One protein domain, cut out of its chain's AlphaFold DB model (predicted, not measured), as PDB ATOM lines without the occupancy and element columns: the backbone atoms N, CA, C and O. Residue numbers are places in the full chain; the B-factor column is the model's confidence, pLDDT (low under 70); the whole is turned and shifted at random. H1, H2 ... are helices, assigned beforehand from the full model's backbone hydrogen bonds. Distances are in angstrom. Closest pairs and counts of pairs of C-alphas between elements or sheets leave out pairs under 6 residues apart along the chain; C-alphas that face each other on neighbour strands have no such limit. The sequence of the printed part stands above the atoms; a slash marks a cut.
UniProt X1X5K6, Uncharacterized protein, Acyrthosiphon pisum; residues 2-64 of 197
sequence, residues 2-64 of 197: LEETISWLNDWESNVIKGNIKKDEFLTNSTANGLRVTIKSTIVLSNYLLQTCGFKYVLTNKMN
ATOM      1  N   LEU A   2     158.783 111.473 149.249       87.94
ATOM      2  CA  LEU A   2     157.860 111.570 150.411       87.94
ATOM      3  C   LEU A   2     158.474 111.067 151.733       87.94
ATOM      4  O   LEU A   2     158.278 111.679 152.779       87.94
ATOM      5  N   GLU A   3     159.247 109.984 151.684       89.88
ATOM      6  CA  GLU A   3     159.967 109.457 152.854       89.88
ATOM      7  C   GLU A   3     161.065 110.419 153.334       89.88
ATOM      8  O   GLU A   3     161.178 110.687 154.529       89.88
ATOM      9  N   GLU A   4     161.804 111.028 152.401       93.00
ATOM     10  CA  GLU A   4     162.792 112.075 152.705       93.00
ATOM     11  C   GLU A   4     162.132 113.288 153.373       93.00
ATOM     12  O   GLU A   4     162.687 113.845 154.315       93.00
ATOM     13  N   THR A   5     160.920 113.672 152.948       92.50
ATOM     14  CA  THR A   5     160.167 114.775 153.569       92.50
ATOM     15  C   THR A   5     159.829 114.486 155.034       92.50
ATOM     16  O   THR A   5     159.874 115.398 155.858       92.50
ATOM     17  N   ILE A   6     159.529 113.230 155.394       93.62
ATOM     18  CA  ILE A   6     159.310 112.844 156.800       93.62
ATOM     19  C   ILE A   6     160.601 112.991 157.606       93.62
ATOM     20  O   ILE A   6     160.550 113.515 158.720       93.62
ATOM     21  N   SER A   7     161.734 112.534 157.061       94.00
ATOM     22  CA  SER A   7     163.037 112.667 157.727       94.00
ATOM     23  C   SER A   7     163.376 114.134 157.959       94.00
ATOM     24  O   SER A   7     163.621 114.537 159.090       94.00
ATOM     25  N   TRP A   8     163.258 114.954 156.915       95.44
ATOM     26  CA  TRP A   8     163.486 116.391 157.000       95.44
ATOM     27  C   TRP A   8     162.593 117.064 158.054       95.44
ATOM     28  O   TRP A   8     163.071 117.875 158.845       95.44
ATOM     29  N   LEU A   9     161.310 116.689 158.131       94.12
ATOM     30  CA  LEU A   9     160.391 117.228 159.135       94.12
ATOM     31  C   LEU A   9     160.773 116.805 160.567       94.12
ATOM     32  O   LEU A   9     160.598 117.584 161.500       94.12
ATOM     33  N   ASN A  10     161.291 115.585 160.765       93.94
ATOM     34  CA  ASN A  10     161.844 115.141 162.056       93.94
ATOM     35  C   ASN A  10     163.089 115.936 162.451       93.94
ATOM     36  O   ASN A  10     163.236 116.314 163.614       93.94
ATOM     37  N   ASP A  11     163.975 116.192 161.493       94.31
ATOM     38  CA  ASP A  11     165.213 116.931 161.732       94.31
ATOM     39  C   ASP A  11     164.916 118.398 162.068       94.31
ATOM     40  O   ASP A  11     165.497 118.958 163.002       94.31
ATOM     41  N   TRP A  12     163.949 119.003 161.370       94.19
ATOM     42  CA  TRP A  12     163.477 120.356 161.656       94.19
ATOM     43  C   TRP A  12     162.886 120.466 163.069       94.19
ATOM     44  O   TRP A  12     163.297 121.343 163.827       94.19
ATOM     45  N   GLU A  13     162.017 119.535 163.472       93.19
ATOM     46  CA  GLU A  13     161.455 119.491 164.832       93.19
ATOM     47  C   GLU A  13     162.539 119.255 165.900       93.19
ATOM     48  O   GLU A  13     162.549 119.897 166.951       93.19
ATOM     49  N   SER A  14     163.518 118.396 165.609       93.31
ATOM     50  CA  SER A  14     164.646 118.124 166.508       93.31
ATOM     51  C   SER A  14     165.494 119.368 166.777       93.31
ATOM     52  O   SER A  14     166.013 119.529 167.881       93.31
ATOM     53  N   ASN A  15     165.632 120.266 165.799       92.44
ATOM     54  CA  ASN A  15     166.339 121.534 165.982       92.44
ATOM     55  C   ASN A  15     165.598 122.493 166.923       92.44
ATOM     56  O   ASN A  15     166.258 123.232 167.653       92.44
ATOM     57  N   VAL A  16     164.262 122.437 166.979       91.62
ATOM     58  CA  VAL A  16     163.470 123.172 167.984       91.62
ATOM     59  C   VAL A  16     163.762 122.626 169.379       91.62
ATOM     60  O   VAL A  16     164.037 123.385 170.302       91.62
ATOM     61  N   ILE A  17     163.752 121.296 169.530       89.44
ATOM     62  CA  ILE A  17     163.979 120.623 170.822       89.44
ATOM     63  C   ILE A  17     165.388 120.913 171.355       89.44
ATOM     64  O   ILE A  17     165.570 121.107 172.554       89.44
ATOM     65  N   LYS A  18     166.383 120.980 170.464       92.81
ATOM     66  CA  LYS A  18     167.775 121.322 170.801       92.81
ATOM     67  C   LYS A  18     167.988 122.812 171.106       92.81
ATOM     68  O   LYS A  18     169.071 123.171 171.551       92.81
ATOM     69  N   GLY A  19     166.990 123.667 170.869       89.44
ATOM     70  CA  GLY A  19     167.089 125.116 171.060       89.44
ATOM     71  C   GLY A  19     167.849 125.854 169.952       89.44
ATOM     72  O   GLY A  19     168.194 127.019 170.133       89.44
ATOM     73  N   ASN A  20     168.105 125.203 168.811       90.56
ATOM     74  CA  ASN A  20     168.787 125.813 167.663       90.56
ATOM     75  C   ASN A  20     167.886 126.802 166.909       90.56
ATOM     76  O   ASN A  20     168.387 127.704 166.245       90.56
ATOM     77  N   ILE A  21     166.569 126.604 166.992       92.56
ATOM     78  CA  ILE A  21     165.538 127.473 166.419       92.56
ATOM     79  C   ILE A  21     164.435 127.694 167.447       92.56
ATOM     80  O   ILE A  21     164.232 126.877 168.354       92.56
ATOM     81  N   LYS A  22     163.713 128.801 167.315       89.69
ATOM     82  CA  LYS A  22     162.609 129.121 168.214       89.69
ATOM     83  C   LYS A  22     161.352 128.334 167.841       89.69
ATOM     84  O   LYS A  22     161.192 127.838 166.729       89.69
ATOM     85  N   LYS A  23     160.418 128.228 168.786       86.38
ATOM     86  CA  LYS A  23     159.169 127.477 168.594       86.38
ATOM     87  C   LYS A  23     158.232 128.119 167.560       86.38
ATOM     88  O   LYS A  23     157.482 127.406 166.908       86.38
ATOM     89  N   ASP A  24     158.267 129.441 167.423       89.50
ATOM     90  CA  ASP A  24     157.537 130.223 166.416       89.50
ATOM     91  C   ASP A  24     158.110 130.069 164.998       89.50
ATOM     92  O   ASP A  24     157.415 130.343 164.024       89.50
ATOM     93  N   GLU A  25     159.336 129.561 164.876       89.44
ATOM     94  CA  GLU A  25     159.974 129.223 163.598       89.44
ATOM     95  C   GLU A  25     159.649 127.789 163.145       89.44
ATOM     96  O   GLU A  25     160.185 127.314 162.144       89.44
ATOM     97  N   PHE A  26     158.769 127.090 163.869       93.62
ATOM     98  CA  PHE A  26     158.276 125.760 163.529       93.62
ATOM     99  C   PHE A  26     156.751 125.749 163.383       93.62
ATOM    100  O   PHE A  26     156.033 126.642 163.836       93.62
ATOM    101  N   LEU A  27     156.240 124.705 162.732       92.50
ATOM    102  CA  LEU A  27     154.808 124.476 162.585       92.50
ATOM    103  C   LEU A  27     154.132 124.302 163.953       92.50
ATOM    104  O   LEU A  27     154.714 123.788 164.908       92.50
ATOM    105  N   THR A  28     152.847 124.646 164.040       93.75
ATOM    106  CA  THR A  28     152.061 124.264 165.217       93.75
ATOM    107  C   THR A  28     152.021 122.739 165.342       93.75
ATOM    108  O   THR A  28     151.992 122.027 164.335       93.75
ATOM    109  N   ASN A  29     151.950 122.224 166.573       90.38
ATOM    110  CA  ASN A  29     151.893 120.778 166.824       90.38
ATOM    111  C   ASN A  29     150.782 120.083 166.014       90.38
ATOM    112  O   ASN A  29     150.981 118.986 165.500       90.38
ATOM    113  N   SER A  30     149.617 120.726 165.870       93.81
ATOM    114  CA  SER A  30     148.509 120.197 165.066       93.81
ATOM    115  C   SER A  30     148.863 120.105 163.582       93.81
ATOM    116  O   SER A  30     148.600 119.079 162.959       93.81
ATOM    117  N   THR A  31     149.500 121.135 163.026       93.94
ATOM    118  CA  THR A  31     149.898 121.175 161.613       93.94
ATOM    119  C   THR A  31     151.004 120.167 161.319       93.94
ATOM    120  O   THR A  31     150.902 119.418 160.350       93.94
ATOM    121  N   ALA A  32     152.029 120.090 162.176       93.25
ATOM    122  CA  ALA A  32     153.113 119.120 162.043       93.25
ATOM    123  C   ALA A  32     152.581 117.678 162.089       93.25
ATOM    124  O   ALA A  32     152.891 116.867 161.216       93.25
ATOM    125  N   ASN A  33     151.714 117.367 163.059       94.19
ATOM    126  CA  ASN A  33     151.090 116.048 163.166       94.19
ATOM    127  C   ASN A  33     150.183 115.736 161.973       94.19
ATOM    128  O   ASN A  33     150.269 114.639 161.421       94.19
ATOM    129  N   GLY A  34     149.358 116.694 161.539       95.12
ATOM    130  CA  GLY A  34     148.521 116.551 160.350       95.12
ATOM    131  C   GLY A  34     149.355 116.218 159.115       95.12
ATOM    132  O   GLY A  34     149.091 115.223 158.445       95.12
ATOM    133  N   LEU A  35     150.438 116.966 158.885       94.75
ATOM    134  CA  LEU A  35     151.353 116.735 157.770       94.75
ATOM    135  C   LEU A  35     152.003 115.342 157.835       94.75
ATOM    136  O   LEU A  35     152.044 114.634 156.828       94.75
ATOM    137  N   ARG A  36     152.447 114.902 159.021       94.94
ATOM    138  CA  ARG A  36     152.993 113.548 159.231       94.94
ATOM    139  C   ARG A  36     151.982 112.462 158.881       94.94
ATOM    140  O   ARG A  36     152.339 111.502 158.198       94.94
ATOM    141  N   VAL A  37     150.744 112.602 159.352       95.50
ATOM    142  CA  VAL A  37     149.663 111.649 159.075       95.50
ATOM    143  C   VAL A  37     149.349 111.620 157.584       95.50
ATOM    144  O   VAL A  37     149.267 110.529 157.022       95.50
ATOM    145  N   THR A  38     149.238 112.778 156.929       94.94
ATOM    146  CA  THR A  38     148.977 112.866 155.489       94.94
ATOM    147  C   THR A  38     150.070 112.163 154.693       94.94
ATOM    148  O   THR A  38     149.755 111.255 153.930       94.94
ATOM    149  N   ILE A  39     151.348 112.495 154.913       94.44
ATOM    150  CA  ILE A  39     152.452 111.899 154.143       94.44
ATOM    151  C   ILE A  39     152.511 110.381 154.364       94.44
ATOM    152  O   ILE A  39     152.566 109.624 153.393       94.44
ATOM    153  N   LYS A  40     152.441 109.919 155.621       95.12
ATOM    154  CA  LYS A  40     152.459 108.480 155.937       95.12
ATOM    155  C   LYS A  40     151.281 107.743 155.299       95.12
ATOM    156  O   LYS A  40     151.481 106.702 154.680       95.12
ATOM    157  N   SER A  41     150.075 108.296 155.405       95.50
ATOM    158  CA  SER A  41     148.869 107.695 154.822       95.50
ATOM    159  C   SER A  41     148.955 107.635 153.299       95.50
ATOM    160  O   SER A  41     148.604 106.616 152.711       95.50
ATOM    161  N   THR A  42     149.479 108.682 152.652       94.69
ATOM    162  CA  THR A  42     149.691 108.702 151.199       94.69
ATOM    163  C   THR A  42     150.693 107.639 150.755       94.69
ATOM    164  O   THR A  42     150.427 106.966 149.760       94.69
ATOM    165  N   ILE A  43     151.805 107.444 151.474       94.12
ATOM    166  CA  ILE A  43     152.789 106.391 151.163       94.12
ATOM    167  C   ILE A  43     152.140 105.010 151.276       94.12
ATOM    168  O   ILE A  43     152.176 104.234 150.322       94.12
ATOM    169  N   VAL A  44     151.501 104.721 152.414       95.56
ATOM    170  CA  VAL A  44     150.879 103.413 152.678       95.56
ATOM    171  C   VAL A  44     149.803 103.098 151.640       95.56
ATOM    172  O   VAL A  44     149.818 102.020 151.047       95.56
ATOM    173  N   LEU A  45     148.904 104.046 151.368       95.44
ATOM    174  CA  LEU A  45     147.839 103.865 150.385       95.44
ATOM    175  C   LEU A  45     148.396 103.699 148.967       95.44
ATOM    176  O   LEU A  45     147.918 102.851 148.216       95.44
ATOM    177  N   SER A  46     149.421 104.472 148.596       95.00
ATOM    178  CA  SER A  46     150.041 104.353 147.272       95.00
ATOM    179  C   SER A  46     150.716 102.996 147.093       95.00
ATOM    180  O   SER A  46     150.511 102.353 146.069       95.00
ATOM    181  N   ASN A  47     151.448 102.519 148.102       95.12
ATOM    182  CA  ASN A  47     152.082 101.201 148.069       95.12
ATOM    183  C   ASN A  47     151.046 100.085 147.956       95.12
ATOM    184  O   ASN A  47     151.203  99.201 147.120       95.12
ATOM    185  N   TYR A  48     149.951 100.163 148.715       96.94
ATOM    186  CA  TYR A  48     148.851  99.207 148.610       96.94
ATOM    187  C   TYR A  48     148.247  99.173 147.196       96.94
ATOM    188  O   TYR A  48     148.077  98.103 146.612       96.94
ATOM    189  N   LEU A  49     147.969 100.338 146.604       95.75
ATOM    190  CA  LEU A  49     147.396 100.416 145.257       95.75
ATOM    191  C   LEU A  49     148.351  99.880 144.180       95.75
ATOM    192  O   LEU A  49     147.914  99.189 143.259       95.75
ATOM    193  N   LEU A  50     149.646 100.173 144.286       95.56
ATOM    194  CA  LEU A  50     150.641  99.736 143.304       95.56
ATOM    195  C   LEU A  50     150.969  98.243 143.443       95.56
ATOM    196  O   LEU A  50     150.991  97.524 142.448       95.56
ATOM    197  N   GLN A  51     151.220  97.776 144.667       96.31
ATOM    198  CA  GLN A  51     151.745  96.434 144.930       96.31
ATOM    199  C   GLN A  51     150.634  95.393 145.089       96.31
ATOM    200  O   GLN A  51     150.731  94.309 144.522       96.31
ATOM    201  N   THR A  52     149.570  95.717 145.829       95.44
ATOM    202  CA  THR A  52     148.487  94.767 146.128       95.44
ATOM    203  C   THR A  52     147.404  94.788 145.054       95.44
ATOM    204  O   THR A  52     146.928  93.737 144.639       95.44
ATOM    205  N   CYS A  53     147.002  95.975 144.588       94.56
ATOM    206  CA  CYS A  53     145.946  96.101 143.576       94.56
ATOM    207  C   CYS A  53     146.465  96.081 142.127       94.56
ATOM    208  O   CYS A  53     145.657  95.999 141.205       94.56
ATOM    209  N   GLY A  54     147.783  96.168 141.914       93.94
ATOM    210  CA  GLY A  54     148.401  96.082 140.586       93.94
ATOM    211  C   GLY A  54     148.188  97.308 139.691       93.94
ATOM    212  O   GLY A  54     148.270  97.196 138.466       93.94
ATOM    213  N   PHE A  55     147.898  98.488 140.255       94.94
ATOM    214  CA  PHE A  55     147.797  99.715 139.460       94.94
ATOM    215  C   PHE A  55     149.176 100.163 138.952       94.94
ATOM    216  O   PHE A  55     150.168 100.113 139.671       94.94
ATOM    217  N   LYS A  56     149.243 100.671 137.714       95.00
ATOM    218  CA  LYS A  56     150.501 101.148 137.103       95.00
ATOM    219  C   LYS A  56     151.021 102.451 137.724       95.00
ATOM    220  O   LYS A  56     152.219 102.710 137.706       95.00
ATOM    221  N   TYR A  57     150.121 103.304 138.202       93.06
ATOM    222  CA  TYR A  57     150.438 104.595 138.811       93.06
ATOM    223  C   TYR A  57     149.294 105.042 139.726       93.06
ATOM    224  O   TYR A  57     148.163 104.571 139.598       93.06
ATOM    225  N   VAL A  58     149.580 105.989 140.623       92.75
ATOM    226  CA  VAL A  58     148.610 106.558 141.569       92.75
ATOM    227  C   VAL A  58     148.508 108.067 141.356       92.75
ATOM    228  O   VAL A  58     149.515 108.767 141.295       92.75
ATOM    229  N   LEU A  59     147.280 108.579 141.246       92.56
ATOM    230  CA  LEU A  59     147.004 110.010 141.100       92.56
ATOM    231  C   LEU A  59     146.683 110.629 142.462       92.56
ATOM    232  O   LEU A  59     145.524 110.685 142.871       92.56
ATOM    233  N   THR A  60     147.700 111.139 143.151       90.50
ATOM    234  CA  THR A  60     147.552 111.759 144.482       90.50
ATOM    235  C   THR A  60     146.630 112.985 144.484       90.50
ATOM    236  O   THR A  60     145.963 113.236 145.481       90.50
ATOM    237  N   ASN A  61     146.464 113.671 143.346       90.19
ATOM    238  CA  ASN A  61     145.473 114.747 143.154       90.19
ATOM    239  C   ASN A  61     144.005 114.290 143.341       90.19
ATOM    240  O   ASN A  61     143.080 115.091 143.304       90.19
ATOM    241  N   LYS A  62     143.742 112.985 143.474       89.31
ATOM    242  CA  LYS A  62     142.407 112.454 143.794       89.31
ATOM    243  C   LYS A  62     142.204 112.182 145.285       89.31
ATOM    244  O   LYS A  62     141.106 111.807 145.668       89.31
ATOM    245  N   MET A  63     143.236 112.370 146.108       90.56
ATOM    246  CA  MET A  63     143.201 112.139 147.557       90.56
ATOM    247  C   MET A  63     142.874 113.412 148.358       90.56
ATOM    248  O   MET A  63     142.979 113.400 149.581       90.56
ATOM    249  N   ASN A  64     142.512 114.513 147.691       90.81
ATOM    250  CA  ASN A  64     142.177 115.788 148.323       90.81
ATOM    251  C   ASN A  64     140.669 116.090 148.275       90.81
ATOM    252  O   ASN A  64     139.892 115.420 147.590       90.81
TER     253      ASN A  64
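This is residues 2 to 64 of the 197 residues of an uncharacterized protein of Acyrthosiphon pisum (UniProt X1X5K6). The model is a long, open helical hairpin: H1 runs out, a long link turns the chain round, and the longer H2 runs back past the start of H1, the two helices meeting where H1 begins and spreading apart toward the link. Beyond H2, residues 53 to 64 fold back as a tail with no named element. The printed part has 63 residues, with two named helices in the order H1, H2 and no named strand; its class is all helix. The whole is loose, with a radius of gyration of the C-alphas of 15.0 A, and a rod in outline, spanning 46 by 19 by 12 A.

H1, residues 2 to 17, and H2, residues 29 to 52, form a helical hairpin. They run opposite ways at a shallow tilt of 21 degrees. They touch, with 5 pairs of C-alphas within 8 A; the closest C-alphas are those of Leu 2 and Ile 39, 6.6 A apart. H1 touches H2 with residues 2 to 6 alone, and H2 touches H1 with residues 36 to 43 alone. Their centres are 15.2 A apart. In H1 and H2 every O i to N i+4 pair is within hydrogen-bond range.

H1 has 16 residues, from C-alpha 2 at (157.860, 111.570, 150.411) to C-alpha 17 at (163.979, 120.623, 170.822), 23.2 A from first to last C-alpha. H2 has 24 residues and is the longest helix; it begins with C-alpha 29 at (151.893, 120.778, 166.824), ends with C-alpha 52 at (148.487, 94.767, 146.128), and measures 33.4 A.

The two C-alphas farthest apart are those of Gly 19 and Gly 54, 46.1 A. The link from H1 to H2, with 11 residues between them, is long. The printed part has no cut. The mean pLDDT of the printed part is 93.1, and no printed residue is under 70.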